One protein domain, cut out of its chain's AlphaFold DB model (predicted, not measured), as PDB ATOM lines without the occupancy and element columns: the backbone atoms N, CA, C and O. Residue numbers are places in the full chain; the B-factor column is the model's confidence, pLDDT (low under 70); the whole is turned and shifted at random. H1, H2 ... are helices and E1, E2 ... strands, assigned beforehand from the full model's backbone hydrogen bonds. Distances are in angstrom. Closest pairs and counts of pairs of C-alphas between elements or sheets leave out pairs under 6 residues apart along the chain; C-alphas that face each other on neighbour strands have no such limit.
ATOM      1  N   TYR A   5     165.591 171.997 194.007       82.19
ATOM      2  CA  TYR A   5     166.924 171.506 194.322       82.19
ATOM      3  C   TYR A   5     166.820 170.376 195.336       82.19
ATOM      4  O   TYR A   5     165.970 170.397 196.225       82.19
ATOM      5  N   THR A   6     167.722 169.409 195.214       87.50
ATOM      6  CA  THR A   6     167.799 168.245 196.093       87.50
ATOM      7  C   THR A   6     169.206 168.169 196.658       87.50
ATOM      8  O   THR A   6     170.179 168.155 195.904       87.50
ATOM      9  N   ARG A   7     169.327 168.124 197.983       88.88
ATOM     10  CA  ARG A   7     170.600 167.973 198.693       88.88
ATOM     11  C   ARG A   7     170.574 166.686 199.502       88.88
ATOM     12  O   ARG A   7     169.673 166.504 200.310       88.88
ATOM     13  N   LEU A   8     171.556 165.808 199.313       90.81
ATOM     14  CA  LEU A   8     171.745 164.649 200.188       90.81
ATOM     15  C   LEU A   8     172.183 165.136 201.578       90.81
ATOM     16  O   LEU A   8     173.105 165.947 201.674       90.81
ATOM     17  N   ILE A   9     171.514 164.660 202.629       92.12
ATOM     18  CA  ILE A   9     171.827 165.006 204.025       92.12
ATOM     19  C   ILE A   9     172.308 163.808 204.844       92.12
ATOM     20  O   ILE A   9     173.079 163.993 205.778       92.12
ATOM     21  N   PHE A  10     171.895 162.590 204.487       92.31
ATOM     22  CA  PHE A  10     172.327 161.363 205.153       92.31
ATOM     23  C   PHE A  10     172.302 160.183 204.181       92.31
ATOM     24  O   PHE A  10     171.431 160.110 203.311       92.31
ATOM     25  N   GLU A  11     173.231 159.247 204.349       94.12
ATOM     26  CA  GLU A  11     173.265 157.988 203.612       94.12
ATOM     27  C   GLU A  11     173.731 156.850 204.528       94.12
ATOM     28  O   GLU A  11     174.780 156.946 205.161       94.12
ATOM     29  N   ALA A  12     172.970 155.757 204.546       92.50
ATOM     30  CA  ALA A  12     173.366 154.470 205.104       92.50
ATOM     31  C   ALA A  12     173.351 153.426 203.984       92.50
ATOM     32  O   ALA A  12     172.353 153.288 203.275       92.50
ATOM     33  N   ARG A  13     174.452 152.692 203.813       93.06
ATOM     34  CA  ARG A  13     174.574 151.611 202.824       93.06
ATOM     35  C   ARG A  13     174.748 150.293 203.555       93.06
ATOM     36  O   ARG A  13     175.611 150.201 204.423       93.06
ATOM     37  N   PHE A  14     173.950 149.300 203.186       87.62
ATOM     38  CA  PHE A  14     173.991 147.973 203.804       87.62
ATOM     39  C   PHE A  14     174.644 146.941 202.881       87.62
ATOM     40  O   PHE A  14     175.427 146.120 203.342       87.62
ATOM     41  N   ASP A  15     174.389 147.024 201.572       86.56
ATOM     42  CA  ASP A  15     175.028 146.181 200.561       86.56
ATOM     43  C   ASP A  15     175.262 146.955 199.245       86.56
ATOM     44  O   ASP A  15     175.188 148.190 199.193       86.56
ATOM     45  N   LYS A  16     175.562 146.227 198.160       82.19
ATOM     46  CA  LYS A  16     175.737 146.771 196.811       82.19
ATOM     47  C   LYS A  16     174.405 147.266 196.215       82.19
ATOM     48  O   LYS A  16     173.841 146.672 195.300       82.19
ATOM     49  N   GLY A  17     173.971 148.432 196.686       79.25
ATOM     50  CA  GLY A  17     172.825 149.184 196.178       79.25
ATOM     51  C   GLY A  17     171.614 149.206 197.112       79.25
ATOM     52  O   GLY A  17     170.739 150.046 196.899       79.25
ATOM     53  N   THR A  18     171.584 148.376 198.159       89.81
ATOM     54  CA  THR A  18     170.618 148.468 199.262       89.81
ATOM     55  C   THR A  18     171.077 149.491 200.293       89.81
ATOM     56  O   THR A  18     172.228 149.496 200.748       89.81
ATOM     57  N   GLY A  19     170.167 150.371 200.689       92.06
ATOM     58  CA  GLY A  19     170.473 151.442 201.619       92.06
ATOM     59  C   GLY A  19     169.335 152.429 201.804       92.06
ATOM     60  O   GLY A  19     168.271 152.336 201.189       92.06
ATOM     61  N   ILE A  20     169.603 153.406 202.660       92.06
ATOM     62  CA  ILE A  20     168.718 154.525 202.952       92.06
ATOM     63  C   ILE A  20     169.457 155.807 202.593       92.06
ATOM     64  O   ILE A  20     170.585 156.029 203.031       92.06
ATOM     65  N   ARG A  21     168.818 156.681 201.821       93.62
ATOM     66  CA  ARG A  21     169.307 158.034 201.547       93.62
ATOM     67  C   ARG A  21     168.258 159.040 201.961       93.62
ATOM     68  O   ARG A  21     167.093 158.902 201.610       93.62
ATOM     69  N   VAL A  22     168.674 160.070 202.677       92.38
ATOM     70  CA  VAL A  22     167.791 161.149 203.106       92.38
ATOM     71  C   VAL A  22     168.206 162.419 202.385       92.38
ATOM     72  O   VAL A  22     169.383 162.783 202.357       92.38
ATOM     73  N   TYR A  23     167.228 163.094 201.800       92.38
ATOM     74  CA  TYR A  23     167.403 164.290 201.002       92.38
ATOM     75  C   TYR A  23     166.612 165.453 201.587       92.38
ATOM     76  O   TYR A  23     165.451 165.305 201.953       92.38
ATOM     77  N   TYR A  24     167.220 166.630 201.588       88.56
ATOM     78  CA  TYR A  24     166.534 167.897 201.761       88.56
ATOM     79  C   TYR A  24     166.160 168.452 200.386       88.56
ATOM     80  O   TYR A  24     167.039 168.757 199.573       88.56
ATOM     81  N   VAL A  25     164.863 168.547 200.106       87.25
ATOM     82  CA  VAL A  25     164.343 169.049 198.828       87.25
ATOM     83  C   VAL A  25     163.791 170.444 199.042       87.25
ATOM     84  O   VAL A  25     162.877 170.579 199.839       87.25
ATOM     85  N   TYR A  26     164.303 171.450 198.332       81.88
ATOM     86  CA  TYR A  26     163.943 172.855 198.544       81.88
ATOM     87  C   TYR A  26     163.788 173.645 197.240       81.88
ATOM     88  O   TYR A  26     164.333 173.286 196.193       81.88
ATOM     89  N   ASN A  27     163.050 174.756 197.302       80.62
ATOM     90  CA  ASN A  27     162.924 175.708 196.193       80.62
ATOM     91  C   ASN A  27     163.825 176.923 196.446       80.62
ATOM     92  O   ASN A  27     163.787 177.509 197.523       80.62
ATOM     93  N   LYS A  28     164.616 177.349 195.453       69.25
ATOM     94  CA  LYS A  28     165.452 178.559 195.583       69.25
ATOM     95  C   LYS A  28     164.628 179.816 195.268       69.25
ATOM     96  O   LYS A  28     164.017 179.890 194.203       69.25
ATOM     97  N   GLY A  29     164.650 180.800 196.172       63.38
ATOM     98  CA  GLY A  29     163.884 182.054 196.098       63.38
ATOM     99  C   GLY A  29     162.936 182.178 197.295       63.38
ATOM    100  O   GLY A  29     162.135 181.278 197.525       63.38
ATOM    101  N   TRP A  30     163.086 183.248 198.080       55.25
ATOM    102  CA  TRP A  30     162.487 183.419 199.409       55.25
ATOM    103  C   TRP A  30     160.964 183.222 199.434       55.25
ATOM    104  O   TRP A  30     160.260 183.641 198.515       55.25
ATOM    105  N   GLY A  31     160.466 182.653 200.536       49.00
ATOM    106  CA  GLY A  31     159.048 182.692 200.896       49.00
ATOM    107  C   GLY A  31     158.370 181.330 200.863       49.00
ATOM    108  O   GLY A  31     157.811 180.917 199.850       49.00
ATOM    109  N   ASN A  32     158.413 180.687 202.022       51.81
ATOM    110  CA  ASN A  32     157.821 179.422 202.412       51.81
ATOM    111  C   ASN A  32     158.202 178.172 201.613       51.81
ATOM    112  O   ASN A  32     157.775 177.948 200.475       51.81
ATOM    113  N   PRO A  33     158.982 177.305 202.252       51.12
ATOM    114  CA  PRO A  33     159.464 176.140 201.592       51.12
ATOM    115  C   PRO A  33     158.392 175.055 201.445       51.12
ATOM    116  O   PRO A  33     157.723 174.678 202.401       51.12
ATOM    117  N   LYS A  34     158.335 174.427 200.267       56.72
ATOM    118  CA  LYS A  34     158.035 172.986 200.211       56.72
ATOM    119  C   LYS A  34     159.306 172.214 200.602       56.72
ATOM    120  O   LYS A  34     159.717 171.318 199.868       56.72
ATOM    121  N   ASP A  35     159.953 172.622 201.693       62.47
ATOM    122  CA  ASP A  35     161.204 172.047 202.184       62.47
ATOM    123  C   ASP A  35     160.796 170.799 202.906       62.47
ATOM    124  O   ASP A  35     160.270 170.818 204.016       62.47
ATOM    125  N   VAL A  36     160.934 169.709 202.179       80.50
ATOM    126  CA  VAL A  36     160.483 168.417 202.633       80.50
ATOM    127  C   VAL A  36     161.708 167.540 202.694       80.50
ATOM    128  O   VAL A  36     162.460 167.413 201.722       80.50
ATOM    129  N   ILE A  37     161.899 166.929 203.855       87.81
ATOM    130  CA  ILE A  37     162.853 165.847 203.993       87.81
ATOM    131  C   ILE A  37     162.231 164.624 203.323       87.81
ATOM    132  O   ILE A  37     161.133 164.195 203.684       87.81
ATOM    133  N   ARG A  38     162.924 164.089 202.323       91.50
ATOM    134  CA  ARG A  38     162.543 162.860 201.633       91.50
ATOM    135  C   ARG A  38     163.506 161.739 201.960       91.50
ATOM    136  O   ARG A  38     164.708 161.965 202.062       91.50
ATOM    137  N   VAL A  39     162.972 160.537 202.076       91.88
ATOM    138  CA  VAL A  39     163.722 159.316 202.341       91.88
ATOM    139  C   VAL A  39     163.575 158.405 201.129       91.88
ATOM    140  O   VAL A  39     162.464 158.133 200.675       91.88
ATOM    141  N   LEU A  40     164.709 157.972 200.591       91.88
ATOM    142  CA  LEU A  40     164.825 156.900 199.618       91.88
ATOM    143  C   LEU A  40     165.266 155.640 200.360       91.88
ATOM    144  O   LEU A  40     166.376 155.611 200.888       91.88
ATOM    145  N   ILE A  41     164.423 154.616 200.379       89.94
ATOM    146  CA  ILE A  41     164.757 153.279 200.875       89.94
ATOM    147  C   ILE A  41     164.856 152.380 199.651       89.94
ATOM    148  O   ILE A  41     163.903 152.284 198.881       89.94
ATOM    149  N   LYS A  42     166.006 151.739 199.457       91.00
ATOM    150  CA  LYS A  42     166.241 150.832 198.336       91.00
ATOM    151  C   LYS A  42     166.701 149.489 198.867       91.00
ATOM    152  O   LYS A  42     167.632 149.463 199.665       91.00
ATOM    153  N   ALA A  43     166.078 148.413 198.404       88.62
ATOM    154  CA  ALA A  43     166.484 147.037 198.654       88.62
ATOM    155  C   ALA A  43     166.604 146.317 197.307       88.62
ATOM    156  O   ALA A  43     165.608 146.043 196.635       88.62
ATOM    157  N   VAL A  44     167.844 146.110 196.854       86.44
ATOM    158  CA  VAL A  44     168.124 145.648 195.482       86.44
ATOM    159  C   VAL A  44     167.705 144.200 195.286       86.44
ATOM    160  O   VAL A  44     167.129 143.876 194.250       86.44
ATOM    161  N   LYS A  45     167.969 143.340 196.272       87.31
ATOM    162  CA  LYS A  45     167.653 141.911 196.197       87.31
ATOM    163  C   LYS A  45     166.147 141.669 196.080       87.31
ATOM    164  O   LYS A  45     165.721 140.790 195.340       87.31
ATOM    165  N   GLU A  46     165.356 142.477 196.771       85.38
ATOM    166  CA  GLU A  46     163.897 142.405 196.796       85.38
ATOM    167  C   GLU A  46     163.248 143.236 195.673       85.38
ATOM    168  O   GLU A  46     162.035 143.178 195.499       85.38
ATOM    169  N   ASN A  47     164.039 143.992 194.897       89.00
ATOM    170  CA  ASN A  47     163.571 144.944 193.885       89.00
ATOM    171  C   ASN A  47     162.546 145.956 194.441       89.00
ATOM    172  O   ASN A  47     161.546 146.283 193.801       89.00
ATOM    173  N   ILE A  48     162.797 146.439 195.660       86.31
ATOM    174  CA  ILE A  48     161.938 147.399 196.355       86.31
ATOM    175  C   ILE A  48     162.619 148.763 196.362       86.31
ATOM    176  O   ILE A  48     163.779 148.905 196.758       86.31
ATOM    177  N   GLU A  49     161.870 149.788 195.965       91.19
ATOM    178  CA  GLU A  49     162.305 151.175 196.051       91.19
ATOM    179  C   GLU A  49     161.155 152.052 196.545       91.19
ATOM    180  O   GLU A  49     160.077 152.093 195.954       91.19
ATOM    181  N   PHE A  50     161.397 152.773 197.637       89.88
ATOM    182  CA  PHE A  50     160.461 153.736 198.190       89.88
ATOM    183  C   PHE A  50     161.081 155.119 198.202       89.88
ATOM    184  O   PHE A  50     162.124 155.318 198.819       89.88
ATOM    185  N   PHE A  51     160.405 156.090 197.592       91.31
ATOM    186  CA  PHE A  51     160.791 157.493 197.668       91.31
ATOM    187  C   PHE A  51     159.643 158.326 198.229       91.31
ATOM    188  O   PHE A  51     158.687 158.650 197.525       91.31
ATOM    189  N   MET A  52     159.745 158.668 199.509       91.19
ATOM    190  CA  MET A  52     158.636 159.223 200.287       91.19
ATOM    191  C   MET A  52     159.085 160.365 201.195       91.19
ATOM    192  O   MET A  52     160.279 160.665 201.294       91.19
ATOM    193  N   ARG A  53     158.137 161.049 201.835       88.69
ATOM    194  CA  ARG A  53     158.436 162.060 202.857       88.69
ATOM    195  C   ARG A  53     158.858 161.389 204.168       88.69
ATOM    196  O   ARG A  53     158.565 160.220 204.403       88.69
ATOM    197  N   ILE A  54     159.571 162.116 205.026       85.94
ATOM    198  CA  ILE A  54     160.062 161.554 206.295       85.94
ATOM    199  C   ILE A  54     158.928 161.103 207.227       85.94
ATOM    200  O   ILE A  54     159.063 160.076 207.880       85.94
ATOM    201  N   ASP A  55     157.797 161.813 207.251       86.00
ATOM    202  CA  ASP A  55     156.610 161.437 208.025       86.00
ATOM    203  C   ASP A  55     155.996 160.121 207.524       86.00
ATOM    204  O   ASP A  55     155.669 159.246 208.321       86.00
ATOM    205  N   GLU A  56     155.931 159.930 206.205       85.94
ATOM    206  CA  GLU A  56     155.486 158.672 205.587       85.94
ATOM    207  C   GLU A  56     156.435 157.509 205.917       85.94
ATOM    208  O   GLU A  56     155.981 156.409 206.232       85.94
ATOM    209  N   ALA A  57     157.748 157.761 205.922       86.38
ATOM    210  CA  ALA A  57     158.749 156.753 206.274       86.38
ATOM    211  C   ALA A  57     158.642 156.315 207.742       86.38
ATOM    212  O   ALA A  57     158.776 155.128 208.040       86.38
ATOM    213  N   VAL A  58     158.356 157.252 208.651       83.94
ATOM    214  CA  VAL A  58     158.116 156.951 210.071       83.94
ATOM    215  C   VAL A  58     156.868 156.083 210.239       83.94
ATOM    216  O   VAL A  58     156.912 155.098 210.974       83.94
ATOM    217  N   ILE A  59     155.779 156.397 209.528       85.50
ATOM    218  CA  ILE A  59     154.544 155.595 209.561       85.50
ATOM    219  C   ILE A  59     154.799 154.182 209.025       85.50
ATOM    220  O   ILE A  59     154.379 153.209 209.653       85.50
ATOM    221  N   LEU A  60     155.518 154.053 207.905       82.69
ATOM    222  CA  LEU A  60     155.885 152.752 207.345       82.69
ATOM    223  C   LEU A  60     156.709 151.929 208.345       82.69
ATOM    224  O   LEU A  60     156.388 150.769 208.592       82.69
ATOM    225  N   ALA A  61     157.732 152.530 208.959       79.12
ATOM    226  CA  ALA A  61     158.564 151.861 209.956       79.12
ATOM    227  C   ALA A  61     157.752 151.419 211.185       79.12
ATOM    228  O   ALA A  61     157.904 150.292 211.658       79.12
ATOM    229  N   ALA A  62     156.846 152.270 211.675       77.62
ATOM    230  CA  ALA A  62     155.957 151.934 212.783       77.62
ATOM    231  C   ALA A  62     155.006 150.775 212.431       77.62
ATOM    232  O   ALA A  62     154.819 149.862 213.238       77.62
ATOM    233  N   GLY A  63     154.443 150.778 211.218       79.12
ATOM    234  CA  GLY A  63     153.586 149.702 210.718       79.12
ATOM    235  C   GLY A  63     154.328 148.370 210.596       79.12
ATOM    236  O   GLY A  63     153.840 147.354 211.088       79.12
ATOM    237  N   LEU A  64     155.531 148.381 210.017       77.25
ATOM    238  CA  LEU A  64     156.379 147.189 209.900       77.25
ATOM    239  C   LEU A  64     156.768 146.627 211.271       77.25
ATOM    240  O   LEU A  64     156.673 145.420 211.477       77.25
ATOM    241  N   ASN A  65     157.127 147.486 212.229       72.44
ATOM    242  CA  ASN A  65     157.439 147.058 213.593       72.44
ATOM    243  C   ASN A  65     156.239 146.397 214.285       72.44
ATOM    244  O   ASN A  65     156.410 145.394 214.978       72.44
ATOM    245  N   LYS A  66     155.023 146.919 214.079       73.56
ATOM    246  CA  LYS A  66     153.799 146.307 214.614       73.56
ATOM    247  C   LYS A  66     153.575 144.906 214.039       73.56
ATOM    248  O   LYS A  66     153.317 143.984 214.806       73.56
ATOM    249  N   VAL A  67     153.701 144.747 212.720       70.44
ATOM    250  CA  VAL A  67     153.523 143.449 212.046       70.44
ATOM    251  C   VAL A  67     154.597 142.454 212.487       70.44
ATOM    252  O   VAL A  67     154.266 141.336 212.864       70.44
ATOM    253  N   ALA A  68     155.867 142.866 212.524       66.44
ATOM    254  CA  ALA A  68     156.961 142.018 212.990       66.44
ATOM    255  C   ALA A  68     156.757 141.561 214.445       66.44
ATOM    256  O   ALA A  68     156.972 140.393 214.756       66.44
ATOM    257  N   GLY A  69     156.284 142.456 215.321       63.78
ATOM    258  CA  GLY A  69     155.929 142.119 216.699       63.78
ATOM    259  C   GLY A  69     154.761 141.130 216.799       63.78
ATOM    260  O   GLY A  69     154.830 140.196 217.592       63.78
ATOM    261  N   GLN A  70     153.718 141.290 215.977       67.50
ATOM    262  CA  GLN A  70     152.592 140.347 215.919       67.50
ATOM    263  C   GLN A  70     153.029 138.962 215.437       67.50
ATOM    264  O   GLN A  70     152.700 137.975 216.084       67.50
ATOM    265  N   MET A  71     153.841 138.889 214.377       64.88
ATOM    266  CA  MET A  71     154.397 137.621 213.892       64.88
ATOM    267  C   MET A  71     155.245 136.919 214.958       64.88
ATOM    268  O   MET A  71     155.186 135.701 215.079       64.88
ATOM    269  N   LEU A  72     156.005 137.677 215.754       63.56
ATOM    270  CA  LEU A  72     156.785 137.140 216.870       63.56
ATOM    271  C   LEU A  72     155.884 136.525 217.947       63.56
ATOM    272  O   LEU A  72     156.180 135.439 218.426       63.56
ATOM    273  N   ILE A  73     154.779 137.191 218.294       66.50
ATOM    274  CA  ILE A  73     153.804 136.694 219.277       66.50
ATOM    275  C   ILE A  73     153.075 135.449 218.755       66.50
ATOM    276  O   ILE A  73     152.906 134.493 219.503       66.50
ATOM    277  N   GLU A  74     152.676 135.430 217.483       64.38
ATOM    278  CA  GLU A  74     151.996 134.286 216.854       64.38
ATOM    279  C   GLU A  74     152.910 133.061 216.687       64.38
ATOM    280  O   GLU A  74     152.430 131.929 216.676       64.38
ATOM    281  N   GLN A  75     154.224 133.273 216.565       60.72
ATOM    282  CA  GLN A  75     155.227 132.204 216.512       60.72
ATOM    283  C   GLN A  75     155.635 131.678 217.890       60.72
ATOM    284  O   GLN A  75     156.291 130.635 217.962       60.72
ATOM    285  N   LEU A  76     155.271 132.361 218.982       54.66
ATOM    286  CA  LEU A  76     155.454 131.786 220.306       54.66
ATOM    287  C   LEU A  76     154.485 130.605 220.431       54.66
ATOM    288  O   LEU A  76     153.275 130.801 220.291       54.66
TER     289      LEU A  76
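What this domain is: This is residues 5 to 76 of the 83 residues of an uncharacterized protein of Candidatus Aminicenantes bacterium (UniProt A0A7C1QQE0). A twisted sheet of four strands forms one slab, and a single long helix, H1, leaves it directly from the end of E4; residues 61 to 76, of which 61 to 75 belong to H1, stick out from the slab as an arm. The loop between E2 and E3 lengthens the sheet away from that arm. The 72 printed residues hold E1, E2, E3, E4 and then H1, a mixed class of helices and strands; the sheet's order is E1 - E2 - E3 - E4, all antiparallel. The whole is loose, with a radius of gyration of the C-alphas of 15.7 A, and spans 56 by 28 by 17 A.

Where its parts are: E1, residues 5 to 13, begins at C-alpha 5 at (166.924, 171.506, 194.322), measures 22.9 A and bends by 59 degrees at residue 10. E2, residues 19 to 27, measures 26.0 A. E3, residues 36 to 43, measures 22.6 A, and E4, residues 48 to 53, 16.4 A. H1, residues 54 to 75, measures 31.5 A and ends at C-alpha 75 at (155.227, 132.204, 216.512).

How they stand to each other: The strands form a meander, each the antiparallel neighbour of the one before. E1 and E2 are a hairpin at 166 degrees, with N 7 and O 24 within hydrogen-bond range at 2.9 A. E2 and E3 are a hairpin at 154 degrees, with N 21 and O 40 at 2.8 A. E3 and E4 are a hairpin at 170 degrees, with N 41 and O 50 at 2.9 A. The edge strands E1 and E4 are apart. H1 only grazes the sheet, with its residues 54 to 60; the closest C-alphas of E3 and H1 are those of Arg 38 and Ile 54, 5.4 A apart. In H1 every O i to N i+4 pair is within hydrogen-bond range.

The domain as a whole: The C-alphas of Gly 29 and Leu 76, the two farthest apart, are 56.4 A from each other. The printed part has no cut, and no link is long. The mean pLDDT of the printed part is 80.5; residues 28 to 35 and 68 to 76 are under 70.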